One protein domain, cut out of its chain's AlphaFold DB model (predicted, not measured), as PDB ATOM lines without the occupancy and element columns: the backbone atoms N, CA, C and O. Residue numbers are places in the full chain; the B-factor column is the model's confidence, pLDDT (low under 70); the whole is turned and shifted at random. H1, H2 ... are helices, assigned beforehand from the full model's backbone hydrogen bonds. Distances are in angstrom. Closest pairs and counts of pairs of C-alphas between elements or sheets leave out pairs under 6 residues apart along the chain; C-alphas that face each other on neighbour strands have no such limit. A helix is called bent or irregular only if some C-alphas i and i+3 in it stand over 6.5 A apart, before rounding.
ATOM      1  N   GLU A 280     -12.148  56.435 138.959       66.56
ATOM      2  CA  GLU A 280     -10.787  56.119 138.486       66.56
ATOM      3  C   GLU A 280     -10.038  55.218 139.480       66.56
ATOM      4  O   GLU A 280      -9.410  54.239 139.077       66.56
ATOM      5  N   ALA A 281     -10.138  55.510 140.781       66.62
ATOM      6  CA  ALA A 281      -9.533  54.698 141.835       66.62
ATOM      7  C   ALA A 281     -10.126  53.277 141.883       66.62
ATOM      8  O   ALA A 281      -9.390  52.313 142.084       66.62
ATOM      9  N   ASP A 282     -11.431  53.129 141.641       68.19
ATOM     10  CA  ASP A 282     -12.087  51.823 141.521       68.19
ATOM     11  C   ASP A 282     -11.557  51.022 140.319       68.19
ATOM     12  O   ASP A 282     -11.221  49.842 140.444       68.19
ATOM     13  N   MET A 283     -11.352  51.679 139.170       68.31
ATOM     14  CA  MET A 283     -10.714  51.043 138.012       68.31
ATOM     15  C   MET A 283      -9.284  50.581 138.325       68.31
ATOM     16  O   MET A 283      -8.908  49.469 137.951       68.31
ATOM     17  N   GLN A 284      -8.492  51.388 139.037       71.00
ATOM     18  CA  GLN A 284      -7.146  50.998 139.475       71.00
ATOM     19  C   GLN A 284      -7.172  49.843 140.486       71.00
ATOM     20  O   GLN A 284      -6.332  48.941 140.415       71.00
ATOM     21  N   ALA A 285      -8.143  49.827 141.402       70.62
ATOM     22  CA  ALA A 285      -8.337  48.728 142.343       70.62
ATOM     23  C   ALA A 285      -8.663  47.422 141.600       70.62
ATOM     24  O   ALA A 285      -8.034  46.395 141.856       70.62
ATOM     25  N   SER A 286      -9.560  47.481 140.612       74.38
ATOM     26  CA  SER A 286      -9.883  46.351 139.733       74.38
ATOM     27  C   SER A 286      -8.658  45.847 138.959       74.38
ATOM     28  O   SER A 286      -8.372  44.649 138.956       74.38
ATOM     29  N   GLN A 287      -7.856  46.747 138.377       76.94
ATOM     30  CA  GLN A 287      -6.605  46.380 137.700       76.94
ATOM     31  C   GLN A 287      -5.588  45.736 138.648       76.94
ATOM     32  O   GLN A 287      -4.918  44.775 138.276       76.94
ATOM     33  N   THR A 288      -5.487  46.236 139.880       78.44
ATOM     34  CA  THR A 288      -4.609  45.665 140.909       78.44
ATOM     35  C   THR A 288      -5.044  44.248 141.267       78.44
ATOM     36  O   THR A 288      -4.211  43.345 141.276       78.44
ATOM     37  N   LEU A 289      -6.347  44.025 141.484       75.69
ATOM     38  CA  LEU A 289      -6.900  42.688 141.706       75.69
ATOM     39  C   LEU A 289      -6.605  41.767 140.520       75.69
ATOM     40  O   LEU A 289      -6.122  40.655 140.720       75.69
ATOM     41  N   ASN A 290      -6.814  42.245 139.291       80.31
ATOM     42  CA  ASN A 290      -6.484  41.479 138.096       80.31
ATOM     43  C   ASN A 290      -5.007  41.072 138.096       80.31
ATOM     44  O   ASN A 290      -4.708  39.899 137.936       80.31
ATOM     45  N   ASN A 291      -4.081  41.994 138.362       79.75
ATOM     46  CA  ASN A 291      -2.648  41.694 138.393       79.75
ATOM     47  C   ASN A 291      -2.268  40.685 139.486       79.75
ATOM     48  O   ASN A 291      -1.468  39.789 139.227       79.75
ATOM     49  N   VAL A 292      -2.848  40.802 140.684       81.19
ATOM     50  CA  VAL A 292      -2.584  39.884 141.806       81.19
ATOM     51  C   VAL A 292      -3.064  38.468 141.490       81.19
ATOM     52  O   VAL A 292      -2.359  37.498 141.761       81.19
ATOM     53  N   PHE A 293      -4.250  38.331 140.895       82.31
ATOM     54  CA  PHE A 293      -4.849  37.021 140.631       82.31
ATOM     55  C   PHE A 293      -4.519  36.450 139.245       82.31
ATOM     56  O   PHE A 293      -4.749  35.262 139.016       82.31
ATOM     57  N   LYS A 294      -3.916  37.236 138.343       78.56
ATOM     58  CA  LYS A 294      -3.561  36.827 136.974       78.56
ATOM     59  C   LYS A 294      -2.677  35.585 136.946       78.56
ATOM     60  O   LYS A 294      -3.002  34.636 136.246       78.56
ATOM     61  N   THR A 295      -1.619  35.541 137.755       68.06
ATOM     62  CA  THR A 295      -0.708  34.385 137.801       68.06
ATOM     63  C   THR A 295      -1.406  33.124 138.313       68.06
ATOM     64  O   THR A 295      -1.175  32.034 137.797       68.06
ATOM     65  N   SER A 296      -2.304  33.254 139.295       67.69
ATOM     66  CA  SER A 296      -3.085  32.114 139.790       67.69
ATOM     67  C   SER A 296      -4.075  31.606 138.742       67.69
ATOM     68  O   SER A 296      -4.289  30.399 138.650       67.69
ATOM     69  N   PHE A 297      -4.673  32.511 137.964       69.50
ATOM     70  CA  PHE A 297      -5.580  32.157 136.879       69.50
ATOM     71  C   PHE A 297      -4.825  31.460 135.740       69.50
ATOM     72  O   PHE A 297      -5.187  30.352 135.366       69.50
ATOM     73  N   GLU A 298      -3.718  32.039 135.266       70.88
ATOM     74  CA  GLU A 298      -2.880  31.480 134.194       70.88
ATOM     75  C   GLU A 298      -2.302  30.099 134.545       70.88
ATOM     76  O   GLU A 298      -2.229  29.225 133.679       70.88
ATOM     77  N   ASN A 299      -1.942  29.865 135.810       65.81
ATOM     78  CA  ASN A 299      -1.461  28.561 136.272       65.81
ATOM     79  C   ASN A 299      -2.567  27.492 136.300       65.81
ATOM     80  O   ASN A 299      -2.289  26.327 136.027       65.81
ATOM     81  N   GLN A 300      -3.821  27.862 136.586       62.41
ATOM     82  CA  GLN A 300      -4.950  26.928 136.501       62.41
ATOM     83  C   GLN A 300      -5.287  26.563 135.053       62.41
ATOM     84  O   GLN A 300      -5.603  25.404 134.781       62.41
ATOM     85  N   THR A 301      -5.208  27.519 134.124       61.88
ATOM     86  CA  THR A 301      -5.454  27.253 132.699       61.88
ATOM     87  C   THR A 301      -4.365  26.367 132.107       61.88
ATOM     88  O   THR A 301      -4.690  25.364 131.480       61.88
ATOM     89  N   LYS A 302      -3.086  26.663 132.386       64.88
ATOM     90  CA  LYS A 302      -1.962  25.812 131.961       64.88
ATOM     91  C   LYS A 302      -2.041  24.406 132.547       64.88
ATOM     92  O   LYS A 302      -1.848  23.445 131.819       64.88
ATOM     93  N   GLY A 303      -2.392  24.279 133.830       63.25
ATOM     94  CA  GLY A 303      -2.579  22.971 134.458       63.25
ATOM     95  C   GLY A 303      -3.698  22.151 133.807       63.25
ATOM     96  O   GLY A 303      -3.540  20.951 133.619       63.25
ATOM     97  N   LYS A 304      -4.811  22.782 133.405       64.69
ATOM     98  CA  LYS A 304      -5.873  22.101 132.643       64.69
ATOM     99  C   LYS A 304      -5.416  21.669 131.251       64.69
ATOM    100  O   LYS A 304      -5.674  20.531 130.875       64.69
ATOM    101  N   GLU A 305      -4.733  22.542 130.513       67.19
ATOM    102  CA  GLU A 305      -4.214  22.216 129.178       67.19
ATOM    103  C   GLU A 305      -3.170  21.087 129.231       67.19
ATOM    104  O   GLU A 305      -3.199  20.184 128.398       67.19
ATOM    105  N   GLU A 306      -2.283  21.083 130.232       69.50
ATOM    106  CA  GLU A 306      -1.305  20.006 130.434       69.50
ATOM    107  C   GLU A 306      -1.982  18.665 130.752       69.50
ATOM    108  O   GLU A 306      -1.620  17.654 130.146       69.50
ATOM    109  N   ILE A 307      -3.006  18.659 131.617       72.06
ATOM    110  CA  ILE A 307      -3.798  17.457 131.928       72.06
ATOM    111  C   ILE A 307      -4.507  16.929 130.671       72.06
ATOM    112  O   ILE A 307      -4.433  15.735 130.386       72.06
ATOM    113  N   GLU A 308      -5.145  17.798 129.881       75.12
ATOM    114  CA  GLU A 308      -5.832  17.399 128.642       75.12
ATOM    115  C   GLU A 308      -4.857  16.819 127.599       75.12
ATOM    116  O   GLU A 308      -5.157  15.818 126.939       75.12
ATOM    117  N   ILE A 309      -3.654  17.391 127.471       75.25
ATOM    118  CA  ILE A 309      -2.601  16.875 126.581       75.25
ATOM    119  C   ILE A 309      -2.091  15.508 127.059       75.25
ATOM    120  O   ILE A 309      -1.817  14.625 126.238       75.25
ATOM    121  N   GLU A 310      -1.935  15.318 128.367       76.94
ATOM    122  CA  GLU A 310      -1.450  14.066 128.947       76.94
ATOM    123  C   GLU A 310      -2.490  12.939 128.824       76.94
ATOM    124  O   GLU A 310      -2.153  11.831 128.390       76.94
ATOM    125  N   GLU A 311      -3.772  13.232 129.065       78.44
ATOM    126  CA  GLU A 311      -4.887  12.311 128.806       78.44
ATOM    127  C   GLU A 311      -4.977  11.913 127.324       78.44
ATOM    128  O   GLU A 311      -5.178  10.735 126.994       78.44
ATOM    129  N   TYR A 312      -4.761  12.865 126.410       81.25
ATOM    130  CA  TYR A 312      -4.735  12.597 124.973       81.25
ATOM    131  C   TYR A 312      -3.580  11.664 124.571       81.25
ATOM    132  O   TYR A 312      -3.788  10.693 123.835       81.25
ATOM    133  N   LYS A 313      -2.364  11.900 125.086       84.00
ATOM    134  CA  LYS A 313      -1.197  11.032 124.836       84.00
ATOM    135  C   LYS A 313      -1.417   9.615 125.365       84.00
ATOM    136  O   LYS A 313      -1.157   8.650 124.643       84.00
ATOM    137  N   ARG A 314      -1.959   9.482 126.578       82.56
ATOM    138  CA  ARG A 314      -2.280   8.183 127.188       82.56
ATOM    139  C   ARG A 314      -3.307   7.403 126.363       82.56
ATOM    140  O   ARG A 314      -3.147   6.201 126.140       82.56
ATOM    141  N   SER A 315      -4.321   8.101 125.854       80.25
ATOM    142  CA  SER A 315      -5.336   7.526 124.966       80.25
ATOM    143  C   SER A 315      -4.730   7.036 123.644       80.25
ATOM    144  O   SER A 315      -5.075   5.952 123.173       80.25
ATOM    145  N   LEU A 316      -3.780   7.778 123.062       82.69
ATOM    146  CA  LEU A 316      -3.060   7.371 121.847       82.69
ATOM    147  C   LEU A 316      -2.183   6.129 122.050       82.69
ATOM    148  O   LEU A 316      -2.112   5.279 121.160       82.69
ATOM    149  N   GLU A 317      -1.503   6.012 123.189       85.81
ATOM    150  CA  GLU A 317      -0.683   4.835 123.498       85.81
ATOM    151  C   GLU A 317      -1.535   3.579 123.686       85.81
ATOM    152  O   GLU A 317      -1.247   2.551 123.069       85.81
ATOM    153  N   LYS A 318      -2.624   3.666 124.460       81.94
ATOM    154  CA  LYS A 318      -3.561   2.543 124.635       81.94
ATOM    155  C   LYS A 318      -4.235   2.141 123.328       81.94
ATOM    156  O   LYS A 318      -4.336   0.948 123.047       81.94
ATOM    157  N   MET A 319      -4.644   3.113 122.511       87.50
ATOM    158  CA  MET A 319      -5.179   2.864 121.169       87.50
ATOM    159  C   MET A 319      -4.207   2.006 120.344       87.50
ATOM    160  O   MET A 319      -4.619   0.998 119.771       87.50
ATOM    161  N   LYS A 320      -2.914   2.370 120.327       85.19
ATOM    162  CA  LYS A 320      -1.870   1.620 119.608       85.19
ATOM    163  C   LYS A 320      -1.636   0.228 120.197       85.19
ATOM    164  O   LYS A 320      -1.534  -0.725 119.431       85.19
ATOM    165  N   GLN A 321      -1.572   0.094 121.525       85.12
ATOM    166  CA  GLN A 321      -1.387  -1.202 122.197       85.12
ATOM    167  C   GLN A 321      -2.514  -2.193 121.886       85.12
ATOM    168  O   GLN A 321      -2.263  -3.383 121.728       85.12
ATOM    169  N   LEU A 322      -3.747  -1.699 121.774       82.94
ATOM    170  CA  LEU A 322      -4.927  -2.511 121.475       82.94
ATOM    171  C   LEU A 322      -5.168  -2.700 119.965       82.94
ATOM    172  O   LEU A 322      -6.132  -3.356 119.580       82.94
ATOM    173  N   GLY A 323      -4.294  -2.157 119.107       83.69
ATOM    174  CA  GLY A 323      -4.316  -2.380 117.659       83.69
ATOM    175  C   GLY A 323      -5.333  -1.545 116.873       83.69
ATOM    176  O   GLY A 323      -5.579  -1.843 115.704       83.69
ATOM    177  N   PHE A 324      -5.915  -0.500 117.470       85.94
ATOM    178  CA  PHE A 324      -6.831   0.406 116.771       85.94
ATOM    179  C   PHE A 324      -6.065   1.370 115.856       85.94
ATOM    180  O   PHE A 324      -4.975   1.837 116.195       85.94
ATOM    181  N   LYS A 325      -6.640   1.695 114.691       81.94
ATOM    182  CA  LYS A 325      -5.997   2.587 113.711       81.94
ATOM    183  C   LYS A 325      -6.319   4.053 113.971       81.94
ATOM    184  O   LYS A 325      -5.517   4.916 113.618       81.94
ATOM    185  N   THR A 326      -7.467   4.343 114.583       85.81
ATOM    186  CA  THR A 326      -7.881   5.714 114.904       85.81
ATOM    187  C   THR A 326      -8.426   5.846 116.326       85.81
ATOM    188  O   THR A 326      -8.999   4.911 116.885       85.81
ATOM    189  N   LEU A 327      -8.292   7.045 116.910       79.44
ATOM    190  CA  LEU A 327      -8.836   7.338 118.244       79.44
ATOM    191  C   LEU A 327     -10.357   7.207 118.271       79.44
ATOM    192  O   LEU A 327     -10.922   6.827 119.289       79.44
ATOM    193  N   LYS A 328     -11.017   7.493 117.146       84.56
ATOM    194  CA  LYS A 328     -12.466   7.365 117.008       84.56
ATOM    195  C   LYS A 328     -12.918   5.916 117.216       84.56
ATOM    196  O   LYS A 328     -13.799   5.685 118.034       84.56
ATOM    197  N   GLU A 329     -12.260   4.960 116.561       83.00
ATOM    198  CA  GLU A 329     -12.530   3.523 116.741       83.00
ATOM    199  C   GLU A 329     -12.287   3.080 118.191       83.00
ATOM    200  O   GLU A 329     -13.083   2.338 118.766       83.00
ATOM    201  N   TYR A 330     -11.211   3.576 118.809       83.62
ATOM    202  CA  TYR A 330     -10.888   3.277 120.202       83.62
ATOM    203  C   TYR A 330     -11.931   3.833 121.185       83.62
ATOM    204  O   TYR A 330     -12.362   3.123 122.092       83.62
ATOM    205  N   PHE A 331     -12.403   5.068 120.991       81.94
ATOM    206  CA  PHE A 331     -13.458   5.646 121.827       81.94
ATOM    207  C   PHE A 331     -14.821   4.979 121.608       81.94
ATOM    208  O   PHE A 331     -15.559   4.770 122.571       81.94
ATOM    209  N   GLU A 332     -15.155   4.593 120.375       83.62
ATOM    210  CA  GLU A 332     -16.351   3.795 120.078       83.62
ATOM    211  C   GLU A 332     -16.301   2.431 120.790       83.62
ATOM    212  O   GLU A 332     -17.290   2.020 121.403       83.62
ATOM    213  N   TYR A 333     -15.132   1.783 120.817       82.69
ATOM    214  CA  TYR A 333     -14.895   0.562 121.590       82.69
ATOM    215  C   TYR A 333     -15.049   0.778 123.103       82.69
ATOM    216  O   TYR A 333     -15.765   0.016 123.758       82.69
ATOM    217  N   LEU A 334     -14.441   1.825 123.675       81.81
ATOM    218  CA  LEU A 334     -14.581   2.140 125.102       81.81
ATOM    219  C   LEU A 334     -16.048   2.383 125.488       81.81
ATOM    220  O   LEU A 334     -16.517   1.866 126.504       81.81
ATOM    221  N   ASN A 335     -16.795   3.112 124.655       81.25
ATOM    222  CA  ASN A 335     -18.221   3.362 124.862       81.25
ATOM    223  C   ASN A 335     -19.051   2.074 124.774       81.25
ATOM    224  O   ASN A 335     -19.922   1.845 125.618       81.25
ATOM    225  N   TYR A 336     -18.755   1.199 123.808       81.44
ATOM    226  CA  TYR A 336     -19.391  -0.113 123.698       81.44
ATOM    227  C   TYR A 336     -19.129  -0.973 124.940       81.44
ATOM    228  O   TYR A 336     -20.068  -1.509 125.529       81.44
ATOM    229  N   MET A 337     -17.884  -1.053 125.403       79.75
ATOM    230  CA  MET A 337     -17.521  -1.836 126.587       79.75
ATOM    231  C   MET A 337     -18.172  -1.297 127.866       79.75
ATOM    232  O   MET A 337     -18.690  -2.076 128.671       79.75
ATOM    233  N   LYS A 338     -18.248   0.030 128.012       81.19
ATOM    234  CA  LYS A 338     -18.957   0.687 129.118       81.19
ATOM    235  C   LYS A 338     -20.460   0.393 129.087       81.19
ATOM    236  O   LYS A 338     -21.050   0.126 130.130       81.19
ATOM    237  N   SER A 339     -21.072   0.343 127.897       78.31
ATOM    238  CA  SER A 339     -22.485  -0.045 127.720       78.31
ATOM    239  C   SER A 339     -22.772  -1.500 128.118       78.31
ATOM    240  O   SER A 339     -23.905  -1.849 128.444       78.31
ATOM    241  N   LYS A 340     -21.737  -2.348 128.130       80.62
ATOM    242  CA  LYS A 340     -21.788  -3.749 128.562       80.62
ATOM    243  C   LYS A 340     -21.436  -3.945 130.041       80.62
ATOM    244  O   LYS A 340     -21.362  -5.083 130.490       80.62
ATOM    245  N   GLY A 341     -21.247  -2.861 130.798       72.81
ATOM    246  CA  GLY A 341     -20.974  -2.907 132.236       72.81
ATOM    247  C   GLY A 341     -19.511  -3.172 132.602       72.81
ATOM    248  O   GLY A 341     -19.208  -3.342 133.781       72.81
TER     249      GLY A 341
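What this domain is: This is residues 280 to 341 of the 346 residues of the protein "Site-specific integrase" of Methanobrevibacter sp (UniProt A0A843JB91). A very long helix, H1, bent after its first third, makes the length, and a short helix, H2, turns off at its far end to make an L. The printed part has 62 residues, with H1 then H2, no named strand, all helix. It is extended, with a radius of gyration of the C-alphas of 20.9 A, and spans 61 by 22 by 16 A.

Where its parts are: Find C-alpha 280 at (-10.787, 56.119, 138.486), where H1, residues 280 to 321, begins. By its hydrogen bonds it was assigned as one helix, but it is bent: C-alphas 292 and 295 are 7.1 A apart. Arm H1a, residues 280 to 292, is 18.5 A long; arm H1b, residues 295 to 321, is 38.9 A. H2, residues 327 to 339, runs 18.2 A to C-alpha 339 at (-22.485, -0.045, 127.720).

How they stand to each other: The lines of H1a and H1b stand at a steep tilt of 37 degrees, only just past shallow. Look at residues 315 to 319 of H1b, which alone touch H2, there with residues 327 to 330 alone; the closest C-alphas, of Met 319 and Tyr 330, are 5.8 A apart. The lines of H1b and H2 are about perpendicular, at 86 degrees. H1a and H2 are apart. In H1a, H1b and H2 every O i to N i+4 pair is within hydrogen-bond range.

The domain as a whole: The two C-alphas farthest apart, of Glu 280 and Gly 323, are 62.4 A apart. The printed part has no cut, and the link from H1 to H2 is tight. Residues 280 to 311 and 334 to 341 stand free. The mean pLDDT of the printed part is 76.9; residues 280 to 283, 295 to 297 and 299 to 306 are under 70.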